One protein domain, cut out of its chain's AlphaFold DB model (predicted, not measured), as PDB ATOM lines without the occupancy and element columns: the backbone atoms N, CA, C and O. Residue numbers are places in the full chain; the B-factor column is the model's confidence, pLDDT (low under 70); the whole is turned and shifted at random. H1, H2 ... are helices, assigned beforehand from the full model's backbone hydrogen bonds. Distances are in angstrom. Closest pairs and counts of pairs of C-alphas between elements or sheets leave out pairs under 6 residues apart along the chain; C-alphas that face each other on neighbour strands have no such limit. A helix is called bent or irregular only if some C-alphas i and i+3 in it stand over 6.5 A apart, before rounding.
ATOM      1  N   LEU A   5     -17.595 -11.107 -54.838       96.56
ATOM      2  CA  LEU A   5     -17.779 -12.561 -54.811       96.56
ATOM      3  C   LEU A   5     -17.291 -13.239 -56.100       96.56
ATOM      4  O   LEU A   5     -16.673 -14.299 -56.047       96.56
ATOM      5  N   LYS A   6     -17.549 -12.644 -57.269       96.44
ATOM      6  CA  LYS A   6     -17.048 -13.193 -58.533       96.44
ATOM      7  C   LYS A   6     -15.525 -13.092 -58.607       96.44
ATOM      8  O   LYS A   6     -14.881 -14.049 -59.031       96.44
ATOM      9  N   ASP A   7     -14.963 -11.949 -58.225       97.25
ATOM     10  CA  ASP A   7     -13.510 -11.768 -58.193       97.25
ATOM     11  C   ASP A   7     -12.856 -12.745 -57.205       97.25
ATOM     12  O   ASP A   7     -11.805 -13.300 -57.513       97.25
ATOM     13  N   TRP A   8     -13.517 -13.032 -56.078       97.69
ATOM     14  CA  TRP A   8     -13.087 -14.029 -55.096       97.69
ATOM     15  C   TRP A   8     -13.031 -15.430 -55.704       97.69
ATOM     16  O   TRP A   8     -11.999 -16.091 -55.633       97.69
ATOM     17  N   CYS A   9     -14.098 -15.860 -56.383       97.38
ATOM     18  CA  CYS A   9     -14.102 -17.138 -57.092       97.38
ATOM     19  C   CYS A   9     -13.019 -17.197 -58.185       97.38
ATOM     20  O   CYS A   9     -12.287 -18.180 -58.268       97.38
ATOM     21  N   ASP A  10     -12.875 -16.142 -59.003       97.38
ATOM     22  CA  ASP A  10     -11.830 -16.065 -60.037       97.38
ATOM     23  C   ASP A  10     -10.418 -16.165 -59.413       97.38
ATOM     24  O   ASP A  10      -9.534 -16.796 -59.997       97.38
ATOM     25  N   PHE A  11     -10.203 -15.563 -58.238       97.50
ATOM     26  CA  PHE A  11      -8.944 -15.608 -57.492       97.50
ATOM     27  C   PHE A  11      -8.651 -16.998 -56.929       97.50
ATOM     28  O   PHE A  11      -7.593 -17.561 -57.205       97.50
ATOM     29  N   CYS A  12      -9.600 -17.601 -56.209       96.81
ATOM     30  CA  CYS A  12      -9.428 -18.935 -55.632       96.81
ATOM     31  C   CYS A  12      -9.245 -20.030 -56.696       96.81
ATOM     32  O   CYS A  12      -8.590 -21.040 -56.441       96.81
ATOM     33  N   GLU A  13      -9.788 -19.827 -57.897       96.88
ATOM     34  CA  GLU A  13      -9.639 -20.732 -59.043       96.88
ATOM     35  C   GLU A  13      -8.379 -20.455 -59.880       96.88
ATOM     36  O   GLU A  13      -8.190 -21.085 -60.922       96.88
ATOM     37  N   ASN A  14      -7.513 -19.530 -59.448       95.88
ATOM     38  CA  ASN A  14      -6.312 -19.083 -60.165       95.88
ATOM     39  C   ASN A  14      -6.598 -18.571 -61.591       95.88
ATOM     40  O   ASN A  14      -5.744 -18.638 -62.477       95.88
ATOM     41  N   LYS A  15      -7.811 -18.066 -61.845       96.62
ATOM     42  CA  LYS A  15      -8.198 -17.481 -63.141       96.62
ATOM     43  C   LYS A  15      -7.699 -16.049 -63.286       96.62
ATOM     44  O   LYS A  15      -7.510 -15.580 -64.409       96.62
ATOM     45  N   LYS A  16      -7.531 -15.346 -62.166       94.88
ATOM     46  CA  LYS A  16      -7.028 -13.973 -62.094       94.88
ATOM     47  C   LYS A  16      -6.237 -13.761 -60.812       94.88
ATOM     48  O   LYS A  16      -6.592 -14.302 -59.773       94.88
ATOM     49  N   ASN A  17      -5.234 -12.897 -60.900       93.69
ATOM     50  CA  ASN A  17      -4.462 -12.464 -59.746       93.69
ATOM     51  C   ASN A  17      -5.049 -11.163 -59.206       93.69
ATOM     52  O   ASN A  17      -5.360 -10.252 -59.975       93.69
ATOM     53  N   PHE A  18      -5.148 -11.080 -57.887       95.06
ATOM     54  CA  PHE A  18      -5.553  -9.890 -57.159       95.06
ATOM     55  C   PHE A  18      -4.596  -9.693 -55.990       95.06
ATOM     56  O   PHE A  18      -4.008 -10.659 -55.501       95.06
ATOM     57  N   ASP A  19      -4.445  -8.449 -55.542       93.81
ATOM     58  CA  ASP A  19      -3.842  -8.210 -54.236       93.81
ATOM     59  C   ASP A  19      -4.764  -8.770 -53.142       93.81
ATOM     60  O   ASP A  19      -5.987  -8.748 -53.288       93.81
ATOM     61  N   LYS A  20      -4.197  -9.268 -52.042       88.62
ATOM     62  CA  LYS A  20      -4.971  -9.840 -50.927       88.62
ATOM     63  C   LYS A  20      -5.926  -8.806 -50.331       88.62
ATOM     64  O   LYS A  20      -7.079  -9.135 -50.033       88.62
ATOM     65  N   SER A  21      -5.507  -7.539 -50.313       92.44
ATOM     66  CA  SER A  21      -6.306  -6.421 -49.826       92.44
ATOM     67  C   SER A  21      -7.535  -6.133 -50.698       92.44
ATOM     68  O   SER A  21      -8.448  -5.434 -50.256       92.44
ATOM     69  N   HIS A  22      -7.601  -6.664 -51.929       96.50
ATOM     70  CA  HIS A  22      -8.771  -6.530 -52.810       96.50
ATOM     71  C   HIS A  22     -10.040  -7.059 -52.137       96.50
ATOM     72  O   HIS A  22     -11.122  -6.514 -52.332       96.50
ATOM     73  N   PHE A  23      -9.906  -8.086 -51.292       97.06
ATOM     74  CA  PHE A  23     -11.028  -8.782 -50.667       97.06
ATOM     75  C   PHE A  23     -11.381  -8.283 -49.262       97.06
ATOM     76  O   PHE A  23     -12.262  -8.862 -48.631       97.06
ATOM     77  N   MET A  24     -10.766  -7.198 -48.767       95.50
ATOM     78  CA  MET A  24     -11.008  -6.700 -47.399       95.50
ATOM     79  C   MET A  24     -12.495  -6.461 -47.109       95.50
ATOM     80  O   MET A  24     -12.963  -6.724 -46.010       95.50
ATOM     81  N   THR A  25     -13.274  -6.015 -48.095       95.69
ATOM     82  CA  THR A  25     -14.709  -5.742 -47.922       95.69
ATOM     83  C   THR A  25     -15.616  -6.902 -48.332       95.69
ATOM     84  O   THR A  25     -16.827  -6.699 -48.440       95.69
ATOM     85  N   LEU A  26     -15.084  -8.111 -48.560       97.12
ATOM     86  CA  LEU A  26     -15.847  -9.261 -49.067       97.12
ATOM     87  C   LEU A  26     -17.114  -9.507 -48.246       97.12
ATOM     88  O   LEU A  26     -18.210  -9.543 -48.799       97.12
ATOM     89  N   PHE A  27     -16.996  -9.582 -46.920       96.75
ATOM     90  CA  PHE A  27     -18.139  -9.855 -46.043       96.75
ATOM     91  C   PHE A  27     -19.042  -8.639 -45.782       96.75
ATOM     92  O   PHE A  27     -20.108  -8.788 -45.187       96.75
ATOM     93  N   HIS A  28     -18.687  -7.445 -46.263       94.50
ATOM     94  CA  HIS A  28     -19.593  -6.291 -46.248       94.50
ATOM     95  C   HIS A  28     -20.618  -6.372 -47.387       94.50
ATOM     96  O   HIS A  28     -21.753  -5.894 -47.251       94.50
ATOM     97  N   GLU A  29     -20.277  -7.058 -48.482       94.69
ATOM     98  CA  GLU A  29     -21.198  -7.286 -49.588       94.69
ATOM     99  C   GLU A  29     -22.309  -8.265 -49.197       94.69
ATOM    100  O   GLU A  29     -22.084  -9.375 -48.711       94.69
ATOM    101  N   LYS A  30     -23.561  -7.857 -49.433       93.12
ATOM    102  CA  LYS A  30     -24.735  -8.703 -49.169       93.12
ATOM    103  C   LYS A  30     -24.702 -10.000 -49.986       93.12
ATOM    104  O   LYS A  30     -25.164 -11.027 -49.505       93.12
ATOM    105  N   GLU A  31     -24.167  -9.949 -51.205       93.69
ATOM    106  CA  GLU A  31     -24.060 -11.115 -52.086       93.69
ATOM    107  C   GLU A  31     -23.149 -12.191 -51.487       93.69
ATOM    108  O   GLU A  31     -23.579 -13.333 -51.356       93.69
ATOM    109  N   ALA A  32     -21.945 -11.822 -51.036       94.12
ATOM    110  CA  ALA A  32     -21.020 -12.754 -50.394       94.12
ATOM    111  C   ALA A  32     -21.612 -13.360 -49.113       94.12
ATOM    112  O   ALA A  32     -21.570 -14.574 -48.928       94.12
ATOM    113  N   ARG A  33     -22.255 -12.542 -48.266       94.88
ATOM    114  CA  ARG A  33     -22.929 -13.018 -47.042       94.88
ATOM    115  C   ARG A  33     -24.075 -13.992 -47.310       94.88
ATOM    116  O   ARG A  33     -24.329 -14.868 -46.494       94.88
ATOM    117  N   ASN A  34     -24.762 -13.850 -48.439       94.75
ATOM    118  CA  ASN A  34     -25.839 -14.753 -48.840       94.75
ATOM    119  C   ASN A  34     -25.331 -16.014 -49.565       94.75
ATOM    120  O   ASN A  34     -26.130 -16.900 -49.858       94.75
ATOM    121  N   CYS A  35     -24.040 -16.084 -49.896       96.56
ATOM    122  CA  CYS A  35     -23.420 -17.164 -50.665       96.56
ATOM    123  C   CYS A  35     -22.129 -17.659 -49.991       96.56
ATOM    124  O   CYS A  35     -21.097 -17.823 -50.645       96.56
ATOM    125  N   LEU A  36     -22.173 -17.880 -48.671       97.69
ATOM    126  CA  LEU A  36     -21.023 -18.373 -47.902       97.69
ATOM    127  C   LEU A  36     -20.528 -19.740 -48.391       97.69
ATOM    128  O   LEU A  36     -19.335 -20.017 -48.320       97.69
ATOM    129  N   ASP A  37     -21.419 -20.561 -48.948       97.50
ATOM    130  CA  ASP A  37     -21.076 -21.810 -49.628       97.50
ATOM    131  C   ASP A  37     -20.042 -21.591 -50.735       97.50
ATOM    132  O   ASP A  37     -19.048 -22.307 -50.799       97.50
ATOM    133  N   LYS A  38     -20.214 -20.545 -51.549       97.38
ATOM    134  CA  LYS A  38     -19.262 -20.187 -52.609       97.38
ATOM    135  C   LYS A  38     -17.987 -19.566 -52.063       97.38
ATOM    136  O   LYS A  38     -16.918 -19.820 -52.606       97.38
ATOM    137  N   VAL A  39     -18.090 -18.756 -51.009       97.75
ATOM    138  CA  VAL A  39     -16.916 -18.129 -50.384       97.75
ATOM    139  C   VAL A  39     -15.976 -19.200 -49.834       97.75
ATOM    140  O   VAL A  39     -14.770 -19.139 -50.076       97.75
ATOM    141  N   PHE A  40     -16.521 -20.201 -49.138       98.12
ATOM    142  CA  PHE A  40     -15.723 -21.188 -48.413       98.12
ATOM    143  C   PHE A  40     -15.453 -22.493 -49.171       98.12
ATOM    144  O   PHE A  40     -14.638 -23.283 -48.701       98.12
ATOM    145  N   ALA A  41     -16.051 -22.713 -50.348       96.94
ATOM    146  CA  ALA A  41     -15.892 -23.943 -51.143       96.94
ATOM    147  C   ALA A  41     -14.433 -24.343 -51.445       96.94
ATOM    148  O   ALA A  41     -14.165 -25.495 -51.779       96.94
ATOM    149  N   TYR A  42     -13.495 -23.400 -51.350       96.00
ATOM    150  CA  TYR A  42     -12.084 -23.586 -51.687       96.00
ATOM    151  C   TYR A  42     -11.201 -24.028 -50.512       96.00
ATOM    152  O   TYR A  42      -9.993 -24.178 -50.701       96.00
ATOM    153  N   PHE A  43     -11.769 -24.220 -49.317       95.94
ATOM    154  CA  PHE A  43     -11.025 -24.568 -48.105       95.94
ATOM    155  C   PHE A  43     -11.450 -25.923 -47.541       95.94
ATOM    156  O   PHE A  43     -12.593 -26.364 -47.681       95.94
ATOM    157  N   THR A  44     -10.530 -26.577 -46.837       89.50
ATOM    158  CA  THR A  44     -10.860 -27.758 -46.037       89.50
ATOM    159  C   THR A  44     -11.862 -27.401 -44.937       89.50
ATOM    160  O   THR A  44     -11.793 -26.315 -44.367       89.50
ATOM    161  N   SER A  45     -12.761 -28.330 -44.596       90.31
ATOM    162  CA  SER A  45     -13.758 -28.132 -43.526       90.31
ATOM    163  C   SER A  45     -14.680 -26.922 -43.743       90.31
ATOM    164  O   SER A  45     -15.101 -26.274 -42.778       90.31
ATOM    165  N   PHE A  46     -15.012 -26.625 -45.004       94.25
ATOM    166  CA  PHE A  46     -15.850 -25.490 -45.387       94.25
ATOM    167  C   PHE A  46     -17.213 -25.472 -44.685       94.25
ATOM    168  O   PHE A  46     -17.726 -24.393 -44.396       94.25
ATOM    169  N   GLU A  47     -17.787 -26.627 -44.331       96.69
ATOM    170  CA  GLU A  47     -19.066 -26.674 -43.618       96.69
ATOM    171  C   GLU A  47     -18.981 -25.982 -42.254       96.69
ATOM    172  O   GLU A  47     -19.879 -25.228 -41.882       96.69
ATOM    173  N   LYS A  48     -17.878 -26.183 -41.519       96.00
ATOM    174  CA  LYS A  48     -17.664 -25.523 -40.222       96.00
ATOM    175  C   LYS A  48     -17.395 -24.028 -40.383       96.00
ATOM    176  O   LYS A  48     -17.890 -23.242 -39.582       96.00
ATOM    177  N   LEU A  49     -16.673 -23.630 -41.435       97.44
ATOM    178  CA  LEU A  49     -16.461 -22.215 -41.758       97.44
ATOM    179  C   LEU A  49     -17.790 -21.499 -42.008       97.44
ATOM    180  O   LEU A  49     -18.023 -20.427 -41.453       97.44
ATOM    181  N   ILE A  50     -18.689 -22.120 -42.781       98.25
ATOM    182  CA  ILE A  50     -20.032 -21.589 -43.038       98.25
ATOM    183  C   ILE A  50     -20.801 -21.422 -41.729       98.25
ATOM    184  O   ILE A  50     -21.406 -20.369 -41.529       98.25
ATOM    185  N   VAL A  51     -20.774 -22.416 -40.833       97.56
ATOM    186  CA  VAL A  51     -21.462 -22.339 -39.532       97.56
ATOM    187  C   VAL A  51     -20.956 -21.147 -38.719       97.56
ATOM    188  O   VAL A  51     -21.756 -20.289 -38.345       97.56
ATOM    189  N   ASN A  52     -19.645 -21.040 -38.500       97.50
ATOM    190  CA  ASN A  52     -19.083 -19.980 -37.660       97.50
ATOM    191  C   ASN A  52     -19.283 -18.591 -38.285       97.50
ATOM    192  O   ASN A  52     -19.670 -17.645 -37.597       97.50
ATOM    193  N   ALA A  53     -19.079 -18.467 -39.600       97.88
ATOM    194  CA  ALA A  53     -19.309 -17.218 -40.320       97.88
ATOM    195  C   ALA A  53     -20.781 -16.795 -40.269       97.88
ATOM    196  O   ALA A  53     -21.063 -15.617 -40.067       97.88
ATOM    197  N   THR A  54     -21.718 -17.740 -40.406       97.12
ATOM    198  CA  THR A  54     -23.157 -17.461 -40.290       97.12
ATOM    199  C   THR A  54     -23.481 -16.899 -38.913       97.12
ATOM    200  O   THR A  54     -24.105 -15.844 -38.835       97.12
ATOM    201  N   LEU A  55     -22.997 -17.534 -37.839       95.69
ATOM    202  CA  LEU A  55     -23.202 -17.054 -36.467       95.69
ATOM    203  C   LEU A  55     -22.691 -15.615 -36.283       95.69
ATOM    204  O   LEU A  55     -23.423 -14.760 -35.782       95.69
ATOM    205  N   ALA A  56     -21.467 -15.327 -36.732       96.38
ATOM    206  CA  ALA A  56     -20.869 -13.997 -36.619       96.38
ATOM    207  C   ALA A  56     -21.597 -12.938 -37.464       96.38
ATOM    208  O   ALA A  56     -21.887 -11.840 -36.986       96.38
ATOM    209  N   ILE A  57     -21.942 -13.265 -38.713       95.62
ATOM    210  CA  ILE A  57     -22.641 -12.362 -39.637       95.62
ATOM    211  C   ILE A  57     -24.064 -12.076 -39.150       95.62
ATOM    212  O   ILE A  57     -24.497 -10.920 -39.178       95.62
ATOM    213  N   GLU A  58     -24.799 -13.094 -38.702       93.38
ATOM    214  CA  GLU A  58     -26.139 -12.918 -38.139       93.38
ATOM    215  C   GLU A  58     -26.093 -12.019 -36.909       93.38
ATOM    216  O   GLU A  58     -26.858 -11.058 -36.840       93.38
ATOM    217  N   GLN A  59     -25.159 -12.267 -35.991       92.81
ATOM    218  CA  GLN A  59     -25.014 -11.449 -34.792       92.81
ATOM    219  C   GLN A  59     -24.629  -9.998 -35.118       92.81
ATOM    220  O   GLN A  59     -25.187  -9.077 -34.524       92.81
ATOM    221  N   LYS A  60     -23.725  -9.770 -36.080       92.31
ATOM    222  CA  LYS A  60     -23.288  -8.419 -36.470       92.31
ATOM    223  C   LYS A  60     -24.396  -7.611 -37.147       92.31
ATOM    224  O   LYS A  60     -24.591  -6.439 -36.832       92.31
ATOM    225  N   TYR A  61     -25.089  -8.204 -38.120       90.94
ATOM    226  CA  TYR A  61     -26.000  -7.463 -39.004       90.94
ATOM    227  C   TYR A  61     -27.475  -7.588 -38.639       90.94
ATOM    228  O   TYR A  61     -28.262  -6.732 -39.033       90.94
ATOM    229  N   ASN A  62     -27.854  -8.631 -37.905       87.00
ATOM    230  CA  ASN A  62     -29.218  -8.864 -37.443       87.00
ATOM    231  C   ASN A  62     -29.221  -9.238 -35.948       87.00
ATOM    232  O   ASN A  62     -29.769 -10.289 -35.595       87.00
ATOM    233  N   PRO A  63     -28.622  -8.414 -35.060       81.44
ATOM    234  CA  PRO A  63     -28.573  -8.731 -33.639       81.44
ATOM    235  C   PRO A  63     -30.002  -8.905 -33.122       81.44
ATOM    236  O   PRO A  63     -30.813  -7.974 -33.156       81.44
TER     237      PRO A  63
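Overview. This is residues 5 to 63 of the 202 residues of an uncharacterized protein of Pseudoalteromonas piscicida (UniProt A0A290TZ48). One long helix, H5, forms one side of a small elongated domain, and four short helices are gathered beyond it on a looping chain. H4 sits in the middle and packs on both H5 and H1, with H3 near H1 and H5; H1 and H2 lie at the end away from H5, where H2 is near H1 and touches no helix. The printed part has 59 residues, with five named helices in the order H1, H2, H3, H4, H5 and no named strand; the class is all helix. The whole is compact, with a radius of gyration of the C-alphas of 11.8 A, and its C-alphas span 36 by 23 by 16 A.

Arrangement. H5, residues 46 to 61, touches H4, residues 36 to 40, with 9 pairs of C-alphas within 8 A; the closest C-alphas are those of Phe 40 and Phe 46, 5.3 A apart. H3, residues 30 to 34, is close to H5 but not clearly touching it, the closest C-alphas being those of Arg 33 and Ile 57, 7.4 A apart. H3 and H4 are also close but not clearly touching, with the C-alphas of Ala 32 and Val 39 closest at 6.8 A. H4 touches H1, residues 5 to 12, where the closest C-alphas are those of Leu 5 and Val 39, 7.2 A apart. H1 and H3 are close but not clearly touching: their closest C-alphas, those of Leu 5 and Ala 32, are 5.5 A apart. H2, residues 20 to 23, is close to H1 but not clearly touching it, with the C-alphas of Trp 8 and Phe 23 closest at 7.2 A. H2 is apart from H3, H4 and H5, and H1 is apart from H5. In H1, H3, H4 and H5 every O i to N i+4 pair is within hydrogen-bond range; H2 is too short for such a pair, and its one O i to N i+3 pair is within range.

Along the chain. H5 has 16 residues and is 21.7 A long from C-alpha 46 at (-15.850, -25.490, -45.387) to C-alpha 61 at (-26.000, -7.463, -39.004). H4 and H3 have 5 residues each. H1 has 8 residues and is 10.5 A long, beginning at C-alpha 5 at (-17.779, -12.561, -54.811). H2 has 4 residues; it is neither bent nor irregular, but only just: C-alphas 20 and 23 are 6.2 A apart.

Size, cuts and confidence. The two C-alphas farthest apart are those of Lys 15 and Pro 63, at 36.9 A, while the first and last printed C-alphas, Leu 5 and Pro 63, are 24.1 A apart. The printed part has no cut. The links from H3 to H4 and from H4 to H5 are tight, those from H1 to H2 and from H2 to H3 are short, and no link is long. The mean pLDDT of the printed part is 95.2, and no printed residue is under 70.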